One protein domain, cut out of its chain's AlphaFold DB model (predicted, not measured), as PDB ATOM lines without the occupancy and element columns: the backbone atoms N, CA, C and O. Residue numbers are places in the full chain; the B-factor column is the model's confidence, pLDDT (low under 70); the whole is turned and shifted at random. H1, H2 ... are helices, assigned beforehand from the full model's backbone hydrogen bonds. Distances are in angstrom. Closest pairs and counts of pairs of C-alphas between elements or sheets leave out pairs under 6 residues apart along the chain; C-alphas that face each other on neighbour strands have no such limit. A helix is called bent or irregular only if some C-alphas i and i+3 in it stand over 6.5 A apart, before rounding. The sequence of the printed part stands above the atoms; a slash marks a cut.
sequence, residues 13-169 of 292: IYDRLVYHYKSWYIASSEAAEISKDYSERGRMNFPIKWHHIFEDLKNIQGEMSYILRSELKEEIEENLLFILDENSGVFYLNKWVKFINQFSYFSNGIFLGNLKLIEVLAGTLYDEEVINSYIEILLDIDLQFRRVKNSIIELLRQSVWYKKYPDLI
ATOM      1  N   ILE A  13      56.350 197.812 161.365       91.75
ATOM      2  CA  ILE A  13      57.737 197.737 160.905       91.75
ATOM      3  C   ILE A  13      58.704 198.017 162.048       91.75
ATOM      4  O   ILE A  13      59.706 197.312 162.182       91.75
ATOM      5  N   TYR A  14      58.399 198.989 162.910       90.94
ATOM      6  CA  TYR A  14      59.177 199.216 164.129       90.94
ATOM      7  C   TYR A  14      59.288 197.943 164.991       90.94
ATOM      8  O   TYR A  14      60.397 197.544 165.356       90.94
ATOM      9  N   ASP A  15      58.171 197.284 165.299       89.75
ATOM     10  CA  ASP A  15      58.149 196.113 166.180       89.75
ATOM     11  C   ASP A  15      58.889 194.920 165.553       89.75
ATOM     12  O   ASP A  15      59.661 194.240 166.241       89.75
ATOM     13  N   ARG A  16      58.748 194.715 164.234       91.50
ATOM     14  CA  ARG A  16      59.515 193.706 163.482       91.50
ATOM     15  C   ARG A  16      61.016 193.978 163.522       91.50
ATOM     16  O   ARG A  16      61.793 193.079 163.841       91.50
ATOM     17  N   LEU A  17      61.439 195.219 163.279       90.19
ATOM     18  CA  LEU A  17      62.851 195.606 163.348       90.19
ATOM     19  C   LEU A  17      63.439 195.410 164.750       90.19
ATOM     20  O   LEU A  17      64.564 194.926 164.877       90.19
ATOM     21  N   VAL A  18      62.684 195.734 165.805       88.62
ATOM     22  CA  VAL A  18      63.094 195.482 167.198       88.62
ATOM     23  C   VAL A  18      63.254 193.987 167.464       88.62
ATOM     24  O   VAL A  18      64.227 193.587 168.108       88.62
ATOM     25  N   TYR A  19      62.323 193.161 166.986       89.81
ATOM     26  CA  TYR A  19      62.412 191.707 167.109       89.81
ATOM     27  C   TYR A  19      63.657 191.162 166.398       89.81
ATOM     28  O   TYR A  19      64.493 190.523 167.038       89.81
ATOM     29  N   HIS A  20      63.836 191.488 165.115       91.00
ATOM     30  CA  HIS A  20      64.993 191.054 164.332       91.00
ATOM     31  C   HIS A  20      66.315 191.486 164.971       91.00
ATOM     32  O   HIS A  20      67.263 190.704 165.022       91.00
ATOM     33  N   TYR A  21      66.370 192.711 165.500       87.75
ATOM     34  CA  TYR A  21      67.561 193.233 166.157       87.75
ATOM     35  C   TYR A  21      67.920 192.427 167.408       87.75
ATOM     36  O   TYR A  21      69.084 192.084 167.603       87.75
ATOM     37  N   LYS A  22      66.929 192.085 168.241       85.31
ATOM     38  CA  LYS A  22      67.146 191.255 169.435       85.31
ATOM     39  C   LYS A  22      67.654 189.864 169.070       85.31
ATOM     40  O   LYS A  22      68.610 189.404 169.687       85.31
ATOM     41  N   SER A  23      67.048 189.220 168.075       85.75
ATOM     42  CA  SER A  23      67.463 187.885 167.630       85.75
ATOM     43  C   SER A  23      68.883 187.896 167.068       85.75
ATOM     44  O   SER A  23      69.704 187.070 167.465       85.75
ATOM     45  N   TRP A  24      69.204 188.880 166.222       88.12
ATOM     46  CA  TRP A  24      70.570 189.090 165.749       88.12
ATOM     47  C   TRP A  24      71.533 189.321 166.915       88.12
ATOM     48  O   TRP A  24      72.565 188.670 166.971       88.12
ATOM     49  N   TYR A  25      71.188 190.182 167.876       84.12
ATOM     50  CA  TYR A  25      72.043 190.493 169.023       84.12
ATOM     51  C   TYR A  25      72.352 189.273 169.904       84.12
ATOM     52  O   TYR A  25      73.486 189.115 170.358       84.12
ATOM     53  N   ILE A  26      71.363 188.412 170.151       82.06
ATOM     54  CA  ILE A  26      71.553 187.179 170.926       82.06
ATOM     55  C   ILE A  26      72.510 186.246 170.186       82.06
ATOM     56  O   ILE A  26      73.548 185.879 170.730       82.06
ATOM     57  N   ALA A  27      72.195 185.931 168.926       83.38
ATOM     58  CA  ALA A  27      72.992 185.027 168.106       83.38
ATOM     59  C   ALA A  27      74.440 185.518 167.969       83.38
ATOM     60  O   ALA A  27      75.406 184.769 168.112       83.38
ATOM     61  N   SER A  28      74.584 186.821 167.755       78.50
ATOM     62  CA  SER A  28      75.869 187.469 167.614       78.50
ATOM     63  C   SER A  28      76.663 187.381 168.931       78.50
ATOM     64  O   SER A  28      77.805 186.916 168.932       78.50
ATOM     65  N   SER A  29      76.055 187.710 170.075       79.31
ATOM     66  CA  SER A  29      76.698 187.621 171.396       79.31
ATOM     67  C   SER A  29      77.165 186.204 171.738       79.31
ATOM     68  O   SER A  29      78.295 186.037 172.193       79.31
ATOM     69  N   GLU A  30      76.352 185.185 171.450       78.50
ATOM     70  CA  GLU A  30      76.736 183.779 171.627       78.50
ATOM     71  C   GLU A  30      77.974 183.423 170.793       78.50
ATOM     72  O   GLU A  30      78.917 182.808 171.296       78.50
ATOM     73  N   ALA A  31      78.027 183.873 169.534       77.25
ATOM     74  CA  ALA A  31      79.192 183.672 168.679       77.25
ATOM     75  C   ALA A  31      80.457 184.309 169.285       77.25
ATOM     76  O   ALA A  31      81.527 183.695 169.300       77.25
ATOM     77  N   ALA A  32      80.339 185.516 169.846       76.25
ATOM     78  CA  ALA A  32      81.450 186.194 170.512       76.25
ATOM     79  C   ALA A  32      81.925 185.471 171.786       76.25
ATOM     80  O   ALA A  32      83.130 185.405 172.033       76.25
ATOM     81  N   GLU A  33      81.016 184.913 172.585       76.31
ATOM     82  CA  GLU A  33      81.376 184.130 173.773       76.31
ATOM     83  C   GLU A  33      82.100 182.835 173.412       76.31
ATOM     84  O   GLU A  33      83.110 182.505 174.033       76.31
ATOM     85  N   ILE A  34      81.642 182.139 172.368       75.25
ATOM     86  CA  ILE A  34      82.299 180.931 171.850       75.25
ATOM     87  C   ILE A  34      83.712 181.257 171.365       75.25
ATOM     88  O   ILE A  34      84.672 180.565 171.715       75.25
ATOM     89  N   SER A  35      83.840 182.341 170.598       73.12
ATOM     90  CA  SER A  35      85.120 182.867 170.125       73.12
ATOM     91  C   SER A  35      86.094 183.102 171.284       73.12
ATOM     92  O   SER A  35      87.240 182.644 171.267       73.12
ATOM     93  N   LYS A  36      85.601 183.745 172.349       74.75
ATOM     94  CA  LYS A  36      86.365 184.020 173.564       74.75
ATOM     95  C   LYS A  36      86.759 182.745 174.319       74.75
ATOM     96  O   LYS A  36      87.947 182.585 174.598       74.75
ATOM     97  N   ASP A  37      85.820 181.841 174.622       72.94
ATOM     98  CA  ASP A  37      86.091 180.581 175.350       72.94
ATOM     99  C   ASP A  37      87.168 179.763 174.634       72.94
ATOM    100  O   ASP A  37      88.111 179.274 175.260       72.94
ATOM    101  N   TYR A  38      87.083 179.687 173.303       69.75
ATOM    102  CA  TYR A  38      88.111 179.030 172.513       69.75
ATOM    103  C   TYR A  38      89.458 179.744 172.629       69.75
ATOM    104  O   TYR A  38      90.460 179.088 172.903       69.75
ATOM    105  N   SER A  39      89.500 181.068 172.436       71.25
ATOM    106  CA  SER A  39      90.751 181.836 172.503       71.25
ATOM    107  C   SER A  39      91.496 181.646 173.828       71.25
ATOM    108  O   SER A  39      92.725 181.605 173.854       71.25
ATOM    109  N   GLU A  40      90.749 181.472 174.921       79.19
ATOM    110  CA  GLU A  40      91.294 181.308 176.264       79.19
ATOM    111  C   GLU A  40      91.720 179.860 176.555       79.19
ATOM    112  O   GLU A  40      92.647 179.636 177.334       79.19
ATOM    113  N   ARG A  41      91.047 178.862 175.965       78.19
ATOM    114  CA  ARG A  41      91.180 177.446 176.367       78.19
ATOM    115  C   ARG A  41      91.711 176.512 175.283       78.19
ATOM    116  O   ARG A  41      91.985 175.351 175.584       78.19
ATOM    117  N   GLY A  42      91.807 176.970 174.036       74.12
ATOM    118  CA  GLY A  42      92.158 176.159 172.865       74.12
ATOM    119  C   GLY A  42      91.138 175.063 172.523       74.12
ATOM    120  O   GLY A  42      91.451 174.150 171.765       74.12
ATOM    121  N   ARG A  43      89.939 175.103 173.119       70.06
ATOM    122  CA  ARG A  43      88.837 174.159 172.877       70.06
ATOM    123  C   ARG A  43      87.498 174.811 173.200       70.06
ATOM    124  O   ARG A  43      87.413 175.566 174.166       70.06
ATOM    125  N   MET A  44      86.455 174.472 172.444       64.94
ATOM    126  CA  MET A  44      85.080 174.879 172.759       64.94
ATOM    127  C   MET A  44      84.460 173.883 173.739       64.94
ATOM    128  O   MET A  44      84.517 172.676 173.508       64.94
ATOM    129  N   ASN A  45      83.848 174.366 174.822       61.56
ATOM    130  CA  ASN A  45      83.143 173.496 175.776       61.56
ATOM    131  C   ASN A  45      81.646 173.328 175.461       61.56
ATOM    132  O   ASN A  45      80.974 172.514 176.096       61.56
ATOM    133  N   PHE A  46      81.119 174.080 174.491       60.91
ATOM    134  CA  PHE A  46      79.694 174.123 174.182       60.91
ATOM    135  C   PHE A  46      79.413 173.455 172.829       60.91
ATOM    136  O   PHE A  46      79.825 173.991 171.800       60.91
ATOM    137  N   PRO A  47      78.725 172.296 172.791       58.03
ATOM    138  CA  PRO A  47      78.272 171.717 171.535       58.03
ATOM    139  C   PRO A  47      77.228 172.647 170.940       58.03
ATOM    140  O   PRO A  47      76.182 172.901 171.545       58.03
ATOM    141  N   ILE A  48      77.537 173.189 169.769       57.66
ATOM    142  CA  ILE A  48      76.764 174.310 169.278       57.66
ATOM    143  C   ILE A  48      75.444 173.850 168.661       57.66
ATOM    144  O   ILE A  48      75.415 173.102 167.686       57.66
ATOM    145  N   LYS A  49      74.327 174.292 169.245       62.22
ATOM    146  CA  LYS A  49      72.971 174.013 168.756       62.22
ATOM    147  C   LYS A  49      72.514 175.126 167.806       62.22
ATOM    148  O   LYS A  49      71.533 175.808 168.073       62.22
ATOM    149  N   TRP A  50      73.234 175.310 166.699       67.38
ATOM    150  CA  TRP A  50      73.008 176.431 165.777       67.38
ATOM    151  C   TRP A  50      71.784 176.307 164.874       67.38
ATOM    152  O   TRP A  50      71.371 177.311 164.315       67.38
ATOM    153  N   HIS A  51      71.212 175.116 164.679       69.38
ATOM    154  CA  HIS A  51      70.307 174.912 163.540       69.38
ATOM    155  C   HIS A  51      69.079 175.841 163.550       69.38
ATOM    156  O   HIS A  51      68.790 176.474 162.542       69.38
ATOM    157  N   HIS A  52      68.411 175.995 164.699       75.31
ATOM    158  CA  HIS A  52      67.265 176.906 164.816       75.31
ATOM    159  C   HIS A  52      67.672 178.379 164.694       75.31
ATOM    160  O   HIS A  52      67.035 179.128 163.964       75.31
ATOM    161  N   ILE A  53      68.778 178.770 165.334       79.62
ATOM    162  CA  ILE A  53      69.303 180.141 165.271       79.62
ATOM    163  C   ILE A  53      69.676 180.503 163.827       79.62
ATOM    164  O   ILE A  53      69.413 181.609 163.374       79.62
ATOM    165  N   PHE A  54      70.267 179.570 163.084       80.75
ATOM    166  CA  PHE A  54      70.699 179.791 161.710       80.75
ATOM    167  C   PHE A  54      69.524 179.989 160.749       80.75
ATOM    168  O   PHE A  54      69.555 180.910 159.935       80.75
ATOM    169  N   GLU A  55      68.474 179.173 160.860       85.94
ATOM    170  CA  GLU A  55      67.263 179.350 160.051       85.94
ATOM    171  C   GLU A  55      66.528 180.650 160.411       85.94
ATOM    172  O   GLU A  55      66.093 181.377 159.517       85.94
ATOM    173  N   ASP A  56      66.485 181.017 161.695       88.00
ATOM    174  CA  ASP A  56      65.941 182.307 162.124       88.00
ATOM    175  C   ASP A  56      66.739 183.483 161.538       88.00
ATOM    176  O   ASP A  56      66.150 184.440 161.035       88.00
ATOM    177  N   LEU A  57      68.074 183.410 161.531       88.50
ATOM    178  CA  LEU A  57      68.923 184.444 160.936       88.50
ATOM    179  C   LEU A  57      68.740 184.548 159.415       88.50
ATOM    180  O   LEU A  57      68.661 185.662 158.900       88.50
ATOM    181  N   LYS A  58      68.608 183.432 158.691       89.56
ATOM    182  CA  LYS A  58      68.282 183.453 157.251       89.56
ATOM    183  C   LYS A  58      66.938 184.121 156.981       89.56
ATOM    184  O   LYS A  58      66.827 184.932 156.061       89.56
ATOM    185  N   ASN A  59      65.926 183.811 157.791       92.19
ATOM    186  CA  ASN A  59      64.614 184.446 157.682       92.19
ATOM    187  C   ASN A  59      64.725 185.959 157.916       92.19
ATOM    188  O   ASN A  59      64.255 186.743 157.092       92.19
ATOM    189  N   ILE A  60      65.436 186.376 158.971       91.75
ATOM    190  CA  ILE A  60      65.715 187.791 159.261       91.75
ATOM    191  C   ILE A  60      66.425 188.465 158.084       91.75
ATOM    192  O   ILE A  60      66.042 189.559 157.675       91.75
ATOM    193  N   GLN A  61      67.445 187.824 157.515       89.81
ATOM    194  CA  GLN A  61      68.190 188.343 156.369       89.81
ATOM    195  C   GLN A  61      67.272 188.607 155.160       89.81
ATOM    196  O   GLN A  61      67.337 189.675 154.536       89.81
ATOM    197  N   GLY A  62      66.382 187.654 154.858       89.62
ATOM    198  CA  GLY A  62      65.379 187.785 153.802       89.62
ATOM    199  C   GLY A  62      64.394 188.929 154.061       89.62
ATOM    200  O   GLY A  62      64.167 189.762 153.181       89.62
ATOM    201  N   GLU A  63      63.860 189.019 155.280       92.12
ATOM    202  CA  GLU A  63      62.897 190.056 155.667       92.12
ATOM    203  C   GLU A  63      63.501 191.464 155.677       92.12
ATOM    204  O   GLU A  63      62.891 192.402 155.164       92.12
ATOM    205  N   MET A  64      64.725 191.629 156.184       88.69
ATOM    206  CA  MET A  64      65.409 192.927 156.245       88.69
ATOM    207  C   MET A  64      65.583 193.551 154.857       88.69
ATOM    208  O   MET A  64      65.409 194.760 154.681       88.69
ATOM    209  N   SER A  65      65.874 192.722 153.851       82.94
ATOM    210  CA  SER A  65      65.979 193.161 152.458       82.94
ATOM    211  C   SER A  65      64.650 193.684 151.904       82.94
ATOM    212  O   SER A  65      64.654 194.594 151.072       82.94
ATOM    213  N   TYR A  66      63.522 193.125 152.352       87.50
ATOM    214  CA  TYR A  66      62.182 193.563 151.967       87.50
ATOM    215  C   TYR A  66      61.779 194.855 152.692       87.50
ATOM    216  O   TYR A  66      61.426 195.836 152.034       87.50
ATOM    217  N   ILE A  67      61.958 194.902 154.019       88.06
ATOM    218  CA  ILE A  67      61.666 196.077 154.860       88.06
ATOM    219  C   ILE A  67      62.375 197.328 154.319       88.06
ATOM    220  O   ILE A  67      61.773 198.397 154.215       88.06
ATOM    221  N   LEU A  68      63.645 197.192 153.921       82.31
ATOM    222  CA  LEU A  68      64.449 198.291 153.379       82.31
ATOM    223  C   LEU A  68      63.947 198.850 152.042       82.31
ATOM    224  O   LEU A  68      64.218 200.013 151.743       82.31
ATOM    225  N   ARG A  69      63.281 198.039 151.212       79.88
ATOM    226  CA  ARG A  69      62.893 198.432 149.847       79.88
ATOM    227  C   ARG A  69      61.554 199.154 149.785       79.88
ATOM    228  O   ARG A  69      61.412 200.038 148.943       79.88
ATOM    229  N   SER A  70      60.592 198.770 150.620       80.00
ATOM    230  CA  SER A  70      59.207 199.245 150.489       80.00
ATOM    231  C   SER A  70      58.592 199.695 151.808       80.00
ATOM    232  O   SER A  70      58.137 200.830 151.902       80.00
ATOM    233  N   GLU A  71      58.615 198.851 152.836       90.31
ATOM    234  CA  GLU A  71      57.725 199.040 153.990       90.31
ATOM    235  C   GLU A  71      58.199 200.126 154.963       90.31
ATOM    236  O   GLU A  71      57.393 200.884 155.498       90.31
ATOM    237  N   LEU A  72      59.515 200.237 155.182       89.25
ATOM    238  CA  LEU A  72      60.069 201.187 156.153       89.25
ATOM    239  C   LEU A  72      59.733 202.635 155.798       89.25
ATOM    240  O   LEU A  72      59.391 203.438 156.664       89.25
ATOM    241  N   LYS A  73      59.865 202.969 154.513       87.62
ATOM    242  CA  LYS A  73      59.570 204.309 154.022       87.62
ATOM    243  C   LYS A  73      58.080 204.612 154.161       87.62
ATOM    244  O   LYS A  73      57.742 205.676 154.664       87.62
ATOM    245  N   GLU A  74      57.231 203.671 153.757       89.38
ATOM    246  CA  GLU A  74      55.776 203.810 153.799       89.38
ATOM    247  C   GLU A  74      55.269 204.045 155.227       89.38
ATOM    248  O   GLU A  74      54.637 205.070 155.474       89.38
ATOM    249  N   GLU A  75      55.635 203.194 156.196       90.94
ATOM    250  CA  GLU A  75      55.215 203.373 157.595       90.94
ATOM    251  C   GLU A  75      55.696 204.716 158.164       90.94
ATOM    252  O   GLU A  75      54.949 205.412 158.863       90.94
ATOM    253  N   ILE A  76      56.942 205.111 157.872       86.88
ATOM    254  CA  ILE A  76      57.481 206.366 158.394       86.88
ATOM    255  C   ILE A  76      56.777 207.574 157.782       86.88
ATOM    256  O   ILE A  76      56.388 208.476 158.524       86.88
ATOM    257  N   GLU A  77      56.598 207.605 156.464       86.81
ATOM    258  CA  GLU A  77      55.913 208.702 155.782       86.81
ATOM    259  C   GLU A  77      54.445 208.801 156.210       86.81
ATOM    260  O   GLU A  77      53.986 209.899 156.531       86.81
ATOM    261  N   GLU A  78      53.729 207.676 156.305       87.88
ATOM    262  CA  GLU A  78      52.347 207.643 156.788       87.88
ATOM    263  C   GLU A  78      52.237 208.217 158.201       87.88
ATOM    264  O   GLU A  78      51.482 209.163 158.434       87.88
ATOM    265  N   ASN A  79      53.028 207.711 159.149       89.25
ATOM    266  CA  ASN A  79      53.008 208.223 160.515       89.25
ATOM    267  C   ASN A  79      53.336 209.716 160.565       89.25
ATOM    268  O   ASN A  79      52.649 210.469 161.253       89.25
ATOM    269  N   LEU A  80      54.341 210.171 159.811       83.56
ATOM    270  CA  LEU A  80      54.710 211.585 159.766       83.56
ATOM    271  C   LEU A  80      53.577 212.484 159.246       83.56
ATOM    272  O   LEU A  80      53.437 213.603 159.746       83.56
ATOM    273  N   LEU A  81      52.752 212.003 158.310       82.38
ATOM    274  CA  LEU A  81      51.568 212.713 157.814       82.38
ATOM    275  C   LEU A  81      50.429 212.771 158.844       82.38
ATOM    276  O   LEU A  81      49.689 213.756 158.884       82.38
ATOM    277  N   PHE A  82      50.282 211.739 159.682       82.06
ATOM    278  CA  PHE A  82      49.185 211.629 160.654       82.06
ATOM    279  C   PHE A  82      49.498 212.199 162.043       82.06
ATOM    280  O   PHE A  82      48.612 212.252 162.901       82.06
ATOM    281  N   ILE A  83      50.720 212.677 162.292       83.44
ATOM    282  CA  ILE A  83      51.048 213.350 163.551       83.44
ATOM    283  C   ILE A  83      50.416 214.750 163.572       83.44
ATOM    284  O   ILE A  83      50.925 215.706 162.989       83.44
ATOM    285  N   LEU A  84      49.311 214.869 164.309       80.00
ATOM    286  CA  LEU A  84      48.528 216.105 164.428       80.00
ATOM    287  C   LEU A  84      48.916 216.979 165.629       80.00
ATOM    288  O   LEU A  84      48.511 218.139 165.692       80.00
ATOM    289  N   ASP A  85      49.659 216.438 166.597       84.81
ATOM    290  CA  ASP A  85      50.057 217.155 167.807       84.81
ATOM    291  C   ASP A  85      51.493 216.845 168.239       84.81
ATOM    292  O   ASP A  85      52.086 215.825 167.884       84.81
ATOM    293  N   GLU A  86      52.042 217.769 169.028       80.50
ATOM    294  CA  GLU A  86      53.427 217.752 169.497       80.50
ATOM    295  C   GLU A  86      53.774 216.512 170.317       80.50
ATOM    296  O   GLU A  86      54.838 215.927 170.122       80.50
ATOM    297  N   ASN A  87      52.862 216.071 171.182       82.88
ATOM    298  CA  ASN A  87      53.096 214.910 172.036       82.88
ATOM    299  C   ASN A  87      53.234 213.634 171.203       82.88
ATOM    300  O   ASN A  87      54.149 212.844 171.430       82.88
ATOM    301  N   SER A  88      52.360 213.460 170.211       84.06
ATOM    302  CA  SER A  88      52.397 212.317 169.296       84.06
ATOM    303  C   SER A  88      53.675 212.320 168.449       84.06
ATOM    304  O   SER A  88      54.295 211.274 168.268       84.06
ATOM    305  N   GLY A  89      54.123 213.500 168.005       83.56
ATOM    306  CA  GLY A  89      55.365 213.648 167.245       83.56
ATOM    307  C   GLY A  89      56.610 213.314 168.048       83.56
ATOM    308  O   GLY A  89      57.457 212.544 167.596       83.56
ATOM    309  N   VAL A  90      56.697 213.834 169.273       81.56
ATOM    310  CA  VAL A  90      57.804 213.538 170.189       81.56
ATOM    311  C   VAL A  90      57.812 212.059 170.582       81.56
ATOM    312  O   VAL A  90      58.877 211.443 170.600       81.56
ATOM    313  N   PHE A  91      56.648 211.464 170.856       84.56
ATOM    314  CA  PHE A  91      56.536 210.035 171.161       84.56
ATOM    315  C   PHE A  91      57.048 209.165 170.008       84.56
ATOM    316  O   PHE A  91      57.877 208.277 170.227       84.56
ATOM    317  N   TYR A  92      56.596 209.460 168.788       86.81
ATOM    318  CA  TYR A  92      56.998 208.746 167.582       86.81
ATOM    319  C   TYR A  92      58.509 208.843 167.330       86.81
ATOM    320  O   TYR A  92      59.178 207.827 167.138       86.81
ATOM    321  N   LEU A  93      59.077 210.052 167.420       82.75
ATOM    322  CA  LEU A  93      60.521 210.257 167.292       82.75
ATOM    323  C   LEU A  93      61.312 209.481 168.351       82.75
ATOM    324  O   LEU A  93      62.296 208.822 168.024       82.75
ATOM    325  N   ASN A  94      60.874 209.515 169.612       83.06
ATOM    326  CA  ASN A  94      61.582 208.858 170.712       83.06
ATOM    327  C   ASN A  94      61.650 207.331 170.528       83.06
ATOM    328  O   ASN A  94      62.658 206.713 170.867       83.06
ATOM    329  N   LYS A  95      60.610 206.711 169.955       87.81
ATOM    330  CA  LYS A  95      60.622 205.279 169.613       87.81
ATOM    331  C   LYS A  95      61.756 204.947 168.643       87.81
ATOM    332  O   LYS A  95      62.605 204.114 168.958       87.81
ATOM    333  N   TRP A  96      61.825 205.647 167.515       88.06
ATOM    334  CA  TRP A  96      62.861 205.410 166.509       88.06
ATOM    335  C   TRP A  96      64.269 205.739 167.003       88.06
ATOM    336  O   TRP A  96      65.198 204.974 166.750       88.06
ATOM    337  N   VAL A  97      64.431 206.822 167.768       82.75
ATOM    338  CA  VAL A  97      65.719 207.170 168.386       82.75
ATOM    339  C   VAL A  97      66.192 206.065 169.330       82.75
ATOM    340  O   VAL A  97      67.350 205.663 169.259       82.75
ATOM    341  N   LYS A  98      65.312 205.519 170.180       83.44
ATOM    342  CA  LYS A  98      65.663 204.405 171.078       83.44
ATOM    343  C   LYS A  98      66.174 203.188 170.314       83.44
ATOM    344  O   LYS A  98      67.192 202.622 170.702       83.44
ATOM    345  N   PHE A  99      65.505 202.825 169.222       85.19
ATOM    346  CA  PHE A  99      65.943 201.732 168.355       85.19
ATOM    347  C   PHE A  99      67.322 202.011 167.725       85.19
ATOM    348  O   PHE A  99      68.233 201.190 167.830       85.19
ATOM    349  N   ILE A 100      67.514 203.201 167.145       82.94
ATOM    350  CA  ILE A 100      68.782 203.618 166.522       82.94
ATOM    351  C   ILE A 100      69.947 203.599 167.521       82.94
ATOM    352  O   ILE A 100      71.063 203.185 167.178       82.94
ATOM    353  N   ASN A 101      69.706 204.070 168.744       77.75
ATOM    354  CA  ASN A 101      70.744 204.202 169.762       77.75
ATOM    355  C   ASN A 101      71.174 202.841 170.301       77.75
ATOM    356  O   ASN A 101      72.376 202.612 170.438       77.75
ATOM    357  N   GLN A 102      70.220 201.923 170.508       74.81
ATOM    358  CA  GLN A 102      70.535 200.531 170.820       74.81
ATOM    359  C   GLN A 102      71.465 199.964 169.747       74.81
ATOM    360  O   GLN A 102      72.590 199.599 170.061       74.81
ATOM    361  N   PHE A 103      71.090 200.022 168.469       73.25
ATOM    362  CA  PHE A 103      71.944 199.505 167.398       73.25
ATOM    363  C   PHE A 103      73.345 200.151 167.362       73.25
ATOM    364  O   PHE A 103      74.366 199.476 167.206       73.25
ATOM    365  N   SER A 104      73.418 201.473 167.527       70.06
ATOM    366  CA  SER A 104      74.688 202.208 167.462       70.06
ATOM    367  C   SER A 104      75.653 201.811 168.581       70.06
ATOM    368  O   SER A 104      76.851 201.711 168.327       70.06
ATOM    369  N   TYR A 105      75.147 201.509 169.779       67.56
ATOM    370  CA  TYR A 105      75.968 201.029 170.890       67.56
ATOM    371  C   TYR A 105      76.639 199.682 170.576       67.56
ATOM    372  O   TYR A 105      77.837 199.519 170.800       67.56
ATOM    373  N   PHE A 106      75.896 198.736 170.000       62.88
ATOM    374  CA  PHE A 106      76.394 197.377 169.768       62.88
ATOM    375  C   PHE A 106      77.214 197.227 168.476       62.88
ATOM    376  O   PHE A 106      78.129 196.407 168.419       62.88
ATOM    377  N   SER A 107      76.970 198.069 167.467       61.50
ATOM    378  CA  SER A 107      77.729 198.065 166.201       61.50
ATOM    379  C   SER A 107      79.154 198.657 166.289       61.50
ATOM    380  O   SER A 107      79.912 198.579 165.319       61.50
ATOM    381  N   ASN A 108      79.569 199.205 167.442       53.72
ATOM    382  CA  ASN A 108      80.844 199.923 167.642       53.72
ATOM    383  C   ASN A 108      82.114 199.035 167.736       53.72
ATOM    384  O   ASN A 108      83.054 199.319 168.475       53.72
ATOM    385  N   GLY A 109      82.199 197.975 166.931       48.59
ATOM    386  CA  GLY A 109      83.476 197.360 166.534       48.59
ATOM    387  C   GLY A 109      84.052 196.269 167.443       48.59
ATOM    388  O   GLY A 109      84.745 195.395 166.926       48.59
ATOM    389  N   ILE A 110      83.716 196.230 168.739       52.31
ATOM    390  CA  ILE A 110      84.114 195.117 169.635       52.31
ATOM    391  C   ILE A 110      83.581 193.780 169.093       52.31
ATOM    392  O   ILE A 110      84.265 192.761 169.121       52.31
ATOM    393  N   PHE A 111      82.378 193.816 168.525       55.81
ATOM    394  CA  PHE A 111      81.691 192.648 168.000       55.81
ATOM    395  C   PHE A 111      82.349 192.057 166.738       55.81
ATOM    396  O   PHE A 111      82.657 190.868 166.678       55.81
ATOM    397  N   LEU A 112      82.648 192.908 165.750       53.44
ATOM    398  CA  LEU A 112      83.299 192.503 164.497       53.44
ATOM    399  C   LEU A 112      84.717 191.957 164.719       53.44
ATOM    400  O   LEU A 112      85.174 191.102 163.962       53.44
ATOM    401  N   GLY A 113      85.408 192.433 165.761       56.41
ATOM    402  CA  GLY A 113      86.711 191.902 166.164       56.41
ATOM    403  C   GLY A 113      86.645 190.439 166.612       56.41
ATOM    404  O   GLY A 113      87.533 189.661 166.270       56.41
ATOM    405  N   ASN A 114      85.570 190.046 167.300       57.50
ATOM    406  CA  ASN A 114      85.390 188.679 167.794       57.50
ATOM    407  C   ASN A 114      84.969 187.697 166.691       57.50
ATOM    408  O   ASN A 114      85.342 186.527 166.769       57.50
ATOM    409  N   LEU A 115      84.250 188.153 165.655       58.88
ATOM    410  CA  LEU A 115      83.856 187.320 164.507       58.88
ATOM    411  C   LEU A 115      85.050 186.896 163.641       58.88
ATOM    412  O   LEU A 115      85.150 185.726 163.287       58.88
ATOM    413  N   LYS A 116      85.999 187.805 163.371       58.41
ATOM    414  CA  LYS A 116      87.247 187.471 162.654       58.41
ATOM    415  C   LYS A 116      88.063 186.391 163.355       58.41
ATOM    416  O   LYS A 116      88.805 185.654 162.717       58.41
ATOM    417  N   LEU A 117      87.951 186.319 164.678       56.50
ATOM    418  CA  LEU A 117      88.608 185.276 165.438       56.50
ATOM    419  C   LEU A 117      87.925 183.922 165.187       56.50
ATOM    420  O   LEU A 117      88.638 182.945 165.092       56.50
ATOM    421  N   ILE A 118      86.603 183.850 164.979       57.66
ATOM    422  CA  ILE A 118      85.883 182.592 164.685       57.66
ATOM    423  C   ILE A 118      86.286 182.001 163.323       57.66
ATOM    424  O   ILE A 118      86.491 180.790 163.245       57.66
ATOM    425  N   GLU A 119      86.465 182.827 162.284       55.44
ATOM    426  CA  GLU A 119      86.940 182.385 160.952       55.44
ATOM    427  C   GLU A 119      88.267 181.611 161.046       55.44
ATOM    428  O   GLU A 119      88.443 180.575 160.415       55.44
ATOM    429  N   VAL A 120      89.190 182.061 161.904       55.03
ATOM    430  CA  VAL A 120      90.498 181.407 162.110       55.03
ATOM    431  C   VAL A 120      90.364 180.030 162.783       55.03
ATOM    432  O   VAL A 120      91.249 179.186 162.656       55.03
ATOM    433  N   LEU A 121      89.268 179.782 163.504       52.19
ATOM    434  CA  LEU A 121      89.093 178.620 164.386       52.19
ATOM    435  C   LEU A 121      88.316 177.469 163.738       52.19
ATOM    436  O   LEU A 121      88.402 176.327 164.204       52.19
ATOM    437  N   ALA A 122      87.584 177.755 162.660       52.28
ATOM    438  CA  ALA A 122      86.693 176.820 161.984       52.28
ATOM    439  C   ALA A 122      87.418 175.602 161.374       52.28
ATOM    440  O   ALA A 122      86.851 174.514 161.339       52.28
ATOM    441  N   GLY A 123      88.698 175.731 161.015       50.75
ATOM    442  CA  GLY A 123      89.470 174.676 160.345       50.75
ATOM    443  C   GLY A 123      89.834 173.433 161.179       50.75
ATOM    444  O   GLY A 123      90.607 172.607 160.699       50.75
ATOM    445  N   THR A 124      89.352 173.272 162.425       53.59
ATOM    446  CA  THR A 124      89.805 172.175 163.319       53.59
ATOM    447  C   THR A 124      88.724 171.272 163.927       53.59
ATOM    448  O   THR A 124      89.063 170.168 164.351       53.59
ATOM    449  N   LEU A 125      87.448 171.682 163.999       53.81
ATOM    450  CA  LEU A 125      86.418 170.945 164.765       53.81
ATOM    451  C   LEU A 125      85.023 170.888 164.119       53.81
ATOM    452  O   LEU A 125      84.213 170.051 164.516       53.81
ATOM    453  N   TYR A 126      84.734 171.749 163.147       62.91
ATOM    454  CA  TYR A 126      83.431 171.859 162.494       62.91
ATOM    455  C   TYR A 126      83.616 172.026 160.988       62.91
ATOM    456  O   TYR A 126      84.725 172.271 160.521       62.91
ATOM    457  N   ASP A 127      82.524 171.880 160.242       69.88
ATOM    458  CA  ASP A 127      82.512 172.224 158.828       69.88
ATOM    459  C   ASP A 127      82.758 173.733 158.682       69.88
ATOM    460  O   ASP A 127      81.931 174.560 159.083       69.88
ATOM    461  N   GLU A 128      83.938 174.075 158.170       71.94
ATOM    462  CA  GLU A 128      84.376 175.445 157.923       71.94
ATOM    463  C   GLU A 128      83.362 176.209 157.063       71.94
ATOM    464  O   GLU A 128      83.104 177.386 157.315       71.94
ATOM    465  N   GLU A 129      82.700 175.519 156.127       76.25
ATOM    466  CA  GLU A 129      81.670 176.097 155.267       76.25
ATOM    467  C   GLU A 129      80.463 176.587 156.082       76.25
ATOM    468  O   GLU A 129      79.957 177.689 155.862       76.25
ATOM    469  N   VAL A 130      80.035 175.814 157.085       75.69
ATOM    470  CA  VAL A 130      78.882 176.160 157.934       75.69
ATOM    471  C   VAL A 130      79.195 177.361 158.822       75.69
ATOM    472  O   VAL A 130      78.355 178.250 158.972       75.69
ATOM    473  N   ILE A 131      80.394 177.407 159.410       74.31
ATOM    474  CA  ILE A 131      80.806 178.530 160.260       74.31
ATOM    475  C   ILE A 131      80.951 179.806 159.432       74.31
ATOM    476  O   ILE A 131      80.425 180.845 159.831       74.31
ATOM    477  N   ASN A 132      81.607 179.730 158.274       77.06
ATOM    478  CA  ASN A 132      81.760 180.881 157.391       77.06
ATOM    479  C   ASN A 132      80.392 181.395 156.932       77.06
ATOM    480  O   ASN A 132      80.119 182.586 157.062       77.06
ATOM    481  N   SER A 133      79.483 180.501 156.527       83.19
ATOM    482  CA  SER A 133      78.114 180.881 156.164       83.19
ATOM    483  C   SER A 133      77.371 181.567 157.320       83.19
ATOM    484  O   SER A 133      76.695 182.574 157.121       83.19
ATOM    485  N   TYR A 134      77.524 181.077 158.553       82.62
ATOM    486  CA  TYR A 134      76.937 181.706 159.739       82.62
ATOM    487  C   TYR A 134      77.477 183.123 159.988       82.62
ATOM    488  O   TYR A 134      76.702 184.055 160.225       82.62
ATOM    489  N   ILE A 135      78.797 183.308 159.896       81.12
ATOM    490  CA  ILE A 135      79.448 184.614 160.068       81.12
ATOM    491  C   ILE A 135      79.010 185.583 158.967       81.12
ATOM    492  O   ILE A 135      78.652 186.722 159.268       81.12
ATOM    493  N   GLU A 136      78.977 185.134 157.712       84.62
ATOM    494  CA  GLU A 136      78.518 185.931 156.571       84.62
ATOM    495  C   GLU A 136      77.093 186.453 156.779       84.62
ATOM    496  O   GLU A 136      76.837 187.639 156.561       84.62
ATOM    497  N   ILE A 137      76.177 185.610 157.271       86.94
ATOM    498  CA  ILE A 137      74.800 186.024 157.568       86.94
ATOM    499  C   ILE A 137      74.766 187.077 158.682       86.94
ATOM    500  O   ILE A 137      74.076 188.089 158.547       86.94
ATOM    501  N   LEU A 138      75.522 186.892 159.771       84.88
ATOM    502  CA  LEU A 138      75.580 187.882 160.854       84.88
ATOM    503  C   LEU A 138      76.107 189.240 160.373       84.88
ATOM    504  O   LEU A 138      75.585 190.281 160.791       84.88
ATOM    505  N   LEU A 139      77.131 189.229 159.515       84.12
ATOM    506  CA  LEU A 139      77.727 190.429 158.930       84.12
ATOM    507  C   LEU A 139      76.781 191.121 157.947       84.12
ATOM    508  O   LEU A 139      76.681 192.351 157.962       84.12
ATOM    509  N   ASP A 140      76.064 190.361 157.118       87.94
ATOM    510  CA  ASP A 140      75.071 190.936 156.215       87.94
ATOM    511  C   ASP A 140      73.913 191.561 157.001       87.94
ATOM    512  O   ASP A 140      73.557 192.708 156.738       87.94
ATOM    513  N   ILE A 141      73.386 190.889 158.030       87.75
ATOM    514  CA  ILE A 141      72.329 191.454 158.882       87.75
ATOM    515  C   ILE A 141      72.798 192.750 159.566       87.75
ATOM    516  O   ILE A 141      72.054 193.734 159.565       87.75
ATOM    517  N   ASP A 142      74.034 192.809 160.083       85.19
ATOM    518  CA  ASP A 142      74.616 194.054 160.623       85.19
ATOM    519  C   ASP A 142      74.630 195.167 159.565       85.19
ATOM    520  O   ASP A 142      74.207 196.300 159.824       85.19
ATOM    521  N   LEU A 143      75.058 194.849 158.340       85.88
ATOM    522  CA  LEU A 143      75.057 195.794 157.228       85.88
ATOM    523  C   LEU A 143      73.639 196.275 156.888       85.88
ATOM    524  O   LEU A 143      73.444 197.476 156.664       85.88
ATOM    525  N   GLN A 144      72.643 195.385 156.879       87.62
ATOM    526  CA  GLN A 144      71.248 195.765 156.653       87.62
ATOM    527  C   GLN A 144      70.732 196.672 157.776       87.62
ATOM    528  O   GLN A 144      70.112 197.695 157.486       87.62
ATOM    529  N   PHE A 145      71.043 196.395 159.045       86.88
ATOM    530  CA  PHE A 145      70.657 197.289 160.140       86.88
ATOM    531  C   PHE A 145      71.329 198.662 160.053       86.88
ATOM    532  O   PHE A 145      70.676 199.674 160.315       86.88
ATOM    533  N   ARG A 146      72.594 198.746 159.615       85.31
ATOM    534  CA  ARG A 146      73.241 200.046 159.335       85.31
ATOM    535  C   ARG A 146      72.487 200.822 158.261       85.31
ATOM    536  O   ARG A 146      72.299 202.029 158.408       85.31
ATOM    537  N   ARG A 147      72.045 200.141 157.199       87.69
ATOM    538  CA  ARG A 147      71.220 200.749 156.143       87.69
ATOM    539  C   ARG A 147      69.880 201.218 156.700       87.69
ATOM    540  O   ARG A 147      69.534 202.373 156.481       87.69
ATOM    541  N   VAL A 148      69.187 200.385 157.482       87.25
ATOM    542  CA  VAL A 148      67.908 200.730 158.129       87.25
ATOM    543  C   VAL A 148      68.078 201.961 159.010       87.25
ATOM    544  O   VAL A 148      67.337 202.928 158.854       87.25
ATOM    545  N   LYS A 149      69.101 201.978 159.872       87.25
ATOM    546  CA  LYS A 149      69.439 203.131 160.712       87.25
ATOM    547  C   LYS A 149      69.577 204.402 159.878       87.25
ATOM    548  O   LYS A 149      68.959 205.413 160.200       87.25
ATOM    549  N   ASN A 150      70.391 204.359 158.826       85.69
ATOM    550  CA  ASN A 150      70.649 205.528 157.992       85.69
ATOM    551  C   ASN A 150      69.374 206.005 157.280       85.69
ATOM    552  O   ASN A 150      69.125 207.208 157.246       85.69
ATOM    553  N   SER A 151      68.546 205.080 156.788       87.31
ATOM    554  CA  SER A 151      67.252 205.394 156.176       87.31
ATOM    555  C   SER A 151      66.291 206.048 157.166       87.31
ATOM    556  O   SER A 151      65.696 207.070 156.837       87.31
ATOM    557  N   ILE A 152      66.174 205.524 158.392       86.75
ATOM    558  CA  ILE A 152      65.330 206.130 159.434       86.75
ATOM    559  C   ILE A 152      65.827 207.543 159.746       86.75
ATOM    560  O   ILE A 152      65.031 208.476 159.769       86.75
ATOM    561  N   ILE A 153      67.136 207.729 159.953       85.00
ATOM    562  CA  ILE A 153      67.712 209.052 160.233       85.00
ATOM    563  C   ILE A 153      67.379 210.035 159.107       85.00
ATOM    564  O   ILE A 153      66.961 211.159 159.387       85.00
ATOM    565  N   GLU A 154      67.543 209.625 157.849       86.44
ATOM    566  CA  GLU A 154      67.269 210.478 156.693       86.44
ATOM    567  C   GLU A 154      65.784 210.846 156.585       86.44
ATOM    568  O   GLU A 154      65.450 212.022 156.449       86.44
ATOM    569  N   LEU A 155      64.881 209.874 156.740       85.12
ATOM    570  CA  LEU A 155      63.437 210.116 156.719       85.12
ATOM    571  C   LEU A 155      63.002 211.034 157.866       85.12
ATOM    572  O   LEU A 155      62.250 211.990 157.665       85.12
ATOM    573  N   LEU A 156      63.515 210.801 159.078       84.06
ATOM    574  CA  LEU A 156      63.177 211.633 160.225       84.06
ATOM    575  C   LEU A 156      63.704 213.061 160.059       84.06
ATOM    576  O   LEU A 156      62.965 213.988 160.383       84.06
ATOM    577  N   ARG A 157      64.909 213.272 159.503       83.75
ATOM    578  CA  ARG A 157      65.485 214.611 159.234       83.75
ATOM    579  C   ARG A 157      64.595 215.502 158.377       83.75
ATOM    580  O   ARG A 157      64.624 216.727 158.515       83.75
ATOM    581  N   GLN A 158      63.799 214.897 157.504       83.31
ATOM    582  CA  GLN A 158      62.877 215.617 156.634       83.31
ATOM    583  C   GLN A 158      61.619 216.088 157.385       83.31
ATOM    584  O   GLN A 158      60.977 217.052 156.961       83.31
ATOM    585  N   SER A 159      61.305 215.490 158.540       81.81
ATOM    586  CA  SER A 159      60.125 215.833 159.338       81.81
ATOM    587  C   SER A 159      60.234 217.194 160.042       81.81
ATOM    588  O   SER A 159      61.292 217.613 160.520       81.81
ATOM    589  N   VAL A 160      59.093 217.879 160.176       81.69
ATOM    590  CA  VAL A 160      58.979 219.119 160.969       81.69
ATOM    591  C   VAL A 160      59.331 218.898 162.441       81.69
ATOM    592  O   VAL A 160      59.887 219.785 163.086       81.69
ATOM    593  N   TRP A 161      59.064 217.698 162.958       79.81
ATOM    594  CA  TRP A 161      59.332 217.328 164.343       79.81
ATOM    595  C   TRP A 161      60.829 217.211 164.616       79.81
ATOM    596  O   TRP A 161      61.303 217.755 165.609       79.81
ATOM    597  N   TYR A 162      61.594 216.601 163.708       73.38
ATOM    598  CA  TYR A 162      63.053 216.540 163.825       73.38
ATOM    599  C   TYR A 162      63.663 217.939 163.862       73.38
ATOM    600  O   TYR A 162      64.494 218.235 164.715       73.38
ATOM    601  N   LYS A 163      63.217 218.830 162.967       81.56
ATOM    602  CA  LYS A 163      63.701 220.219 162.918       81.56
ATOM    603  C   LYS A 163      63.381 220.995 164.197       81.56
ATOM    604  O   LYS A 163      64.145 221.878 164.572       81.56
ATOM    605  N   LYS A 164      62.265 220.670 164.859       82.31
ATOM    606  CA  LYS A 164      61.842 221.301 166.117       82.31
ATOM    607  C   LYS A 164      62.583 220.749 167.341       82.31
ATOM    608  O   LYS A 164      62.773 221.489 168.300       82.31
ATOM    609  N   TYR A 165      63.022 219.489 167.300       80.88
ATOM    610  CA  TYR A 165      63.702 218.817 168.413       80.88
ATOM    611  C   TYR A 165      65.010 218.125 167.995       80.88
ATOM    612  O   TYR A 165      65.141 216.909 168.159       80.88
ATOM    613  N   PRO A 166      66.005 218.869 167.485       73.19
ATOM    614  CA  PRO A 166      67.263 218.280 167.028       73.19
ATOM    615  C   PRO A 166      68.021 217.554 168.155       73.19
ATOM    616  O   PRO A 166      68.598 216.493 167.922       73.19
ATOM    617  N   ASP A 167      67.948 218.067 169.389       72.75
ATOM    618  CA  ASP A 167      68.658 217.516 170.555       72.75
ATOM    619  C   ASP A 167      68.127 216.148 170.998       72.75
ATOM    620  O   ASP A 167      68.865 215.340 171.560       72.75
ATOM    621  N   LEU A 168      66.852 215.850 170.714       64.44
ATOM    622  CA  LEU A 168      66.262 214.538 170.994       64.44
ATOM    623  C   LEU A 168      66.906 213.432 170.146       64.44
ATOM    624  O   LEU A 168      66.740 212.254 170.443       64.44
ATOM    625  N   ILE A 169      67.630 213.798 169.089       61.34
ATOM    626  CA  ILE A 169      68.096 212.885 168.046       61.34
ATOM    627  C   ILE A 169      69.627 212.874 167.977       61.34
ATOM    628  O   ILE A 169      70.213 212.306 167.057       61.34
TER     629      ILE A 169
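This is residues 13 to 169 of the 292 residues of an uncharacterized protein of Spirosoma endbachense (UniProt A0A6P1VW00). This is a rod of helices, with the long H5 running along much of its length and H1, H2, H3 and H4 each packing on part of it. The bent helix H2 covers one side of H5, while H1 and H3 follow each other along another with their ends overlapping; H4 folds back against H5 at one end of the rod, and little H6 and H7 pack on H3 towards the other. The printed part has 157 residues with seven named helices, H1 to H7 in chain order, and no named strand; the class is all helix. It is only just loose, close to compact, with a radius of gyration of the C-alphas of 18.5 A, and spans 60 by 28 by 19 A.

Begin with H2, residues 51 to 82, the longest helix by residues. By its hydrogen bonds it was assigned as one helix, but it is bent: C-alphas 69 and 72 are 7.4 A apart. Its arms are H2a, residues 51 to 69, 28.2 A long, and H2b, residues 72 to 82, 15.7 A. Find C-alpha 13 at (57.737, 197.737, 160.905); from there H1 runs 42.1 A to residue 41. H3 is residues 86 to 106, 30.7 A, and H4 residues 110 to 124, 24.5 A. H4 is irregular, with C-alphas 120 and 123 7.0 A apart. H5 starts at C-alpha 128, (84.376, 175.445, 157.923), and runs 45.6 A to residue 158. H6 is residues 160 to 164, and H7 residues 166 to 169, ending at (68.096, 212.885, 168.046).

H1, H2a, H2b, H3 and H5 form a bundle, helices grouped lengthwise. The arms H2a and H2b stand at a steep tilt of 55 degrees. H2a touches H5 at Gln 61 and Ile 141, closest C-alphas 5.8 A apart, at a shallow tilt of 31 degrees, the same way. H2b touches H5 with residues 152 to 156 of H5 alone, closest C-alphas Ile 76 and Leu 155, 7.2 A. H1 and H2a are a hairpin, closest at His 20 and Ile 60, C-alphas 6.1 A apart. H4 and H5 are another, at 18 degrees. H3 touches H6, closest C-alphas Gly 89 and Trp 161, 6.1 A, and only just touches H7, with 3 pairs of C-alphas within 8 A. H2a and H3 are apart. Every O i to N i+4 pair is within hydrogen-bond range in H1, H2b, H3, H5 and H6; H2a has 13 of 15, H4 5 of 11 beside 5 of 12 O i to N i+3 pairs, and H7 is too short for such a pair.

The C-alphas of Leu 84 and Thr 124, the two farthest apart, are 60.3 A apart. The printed part has no cut and no long link. Look for low pLDDT, under 70, at residues 38, 44 to 51, 105 to 127 and 168 to 169.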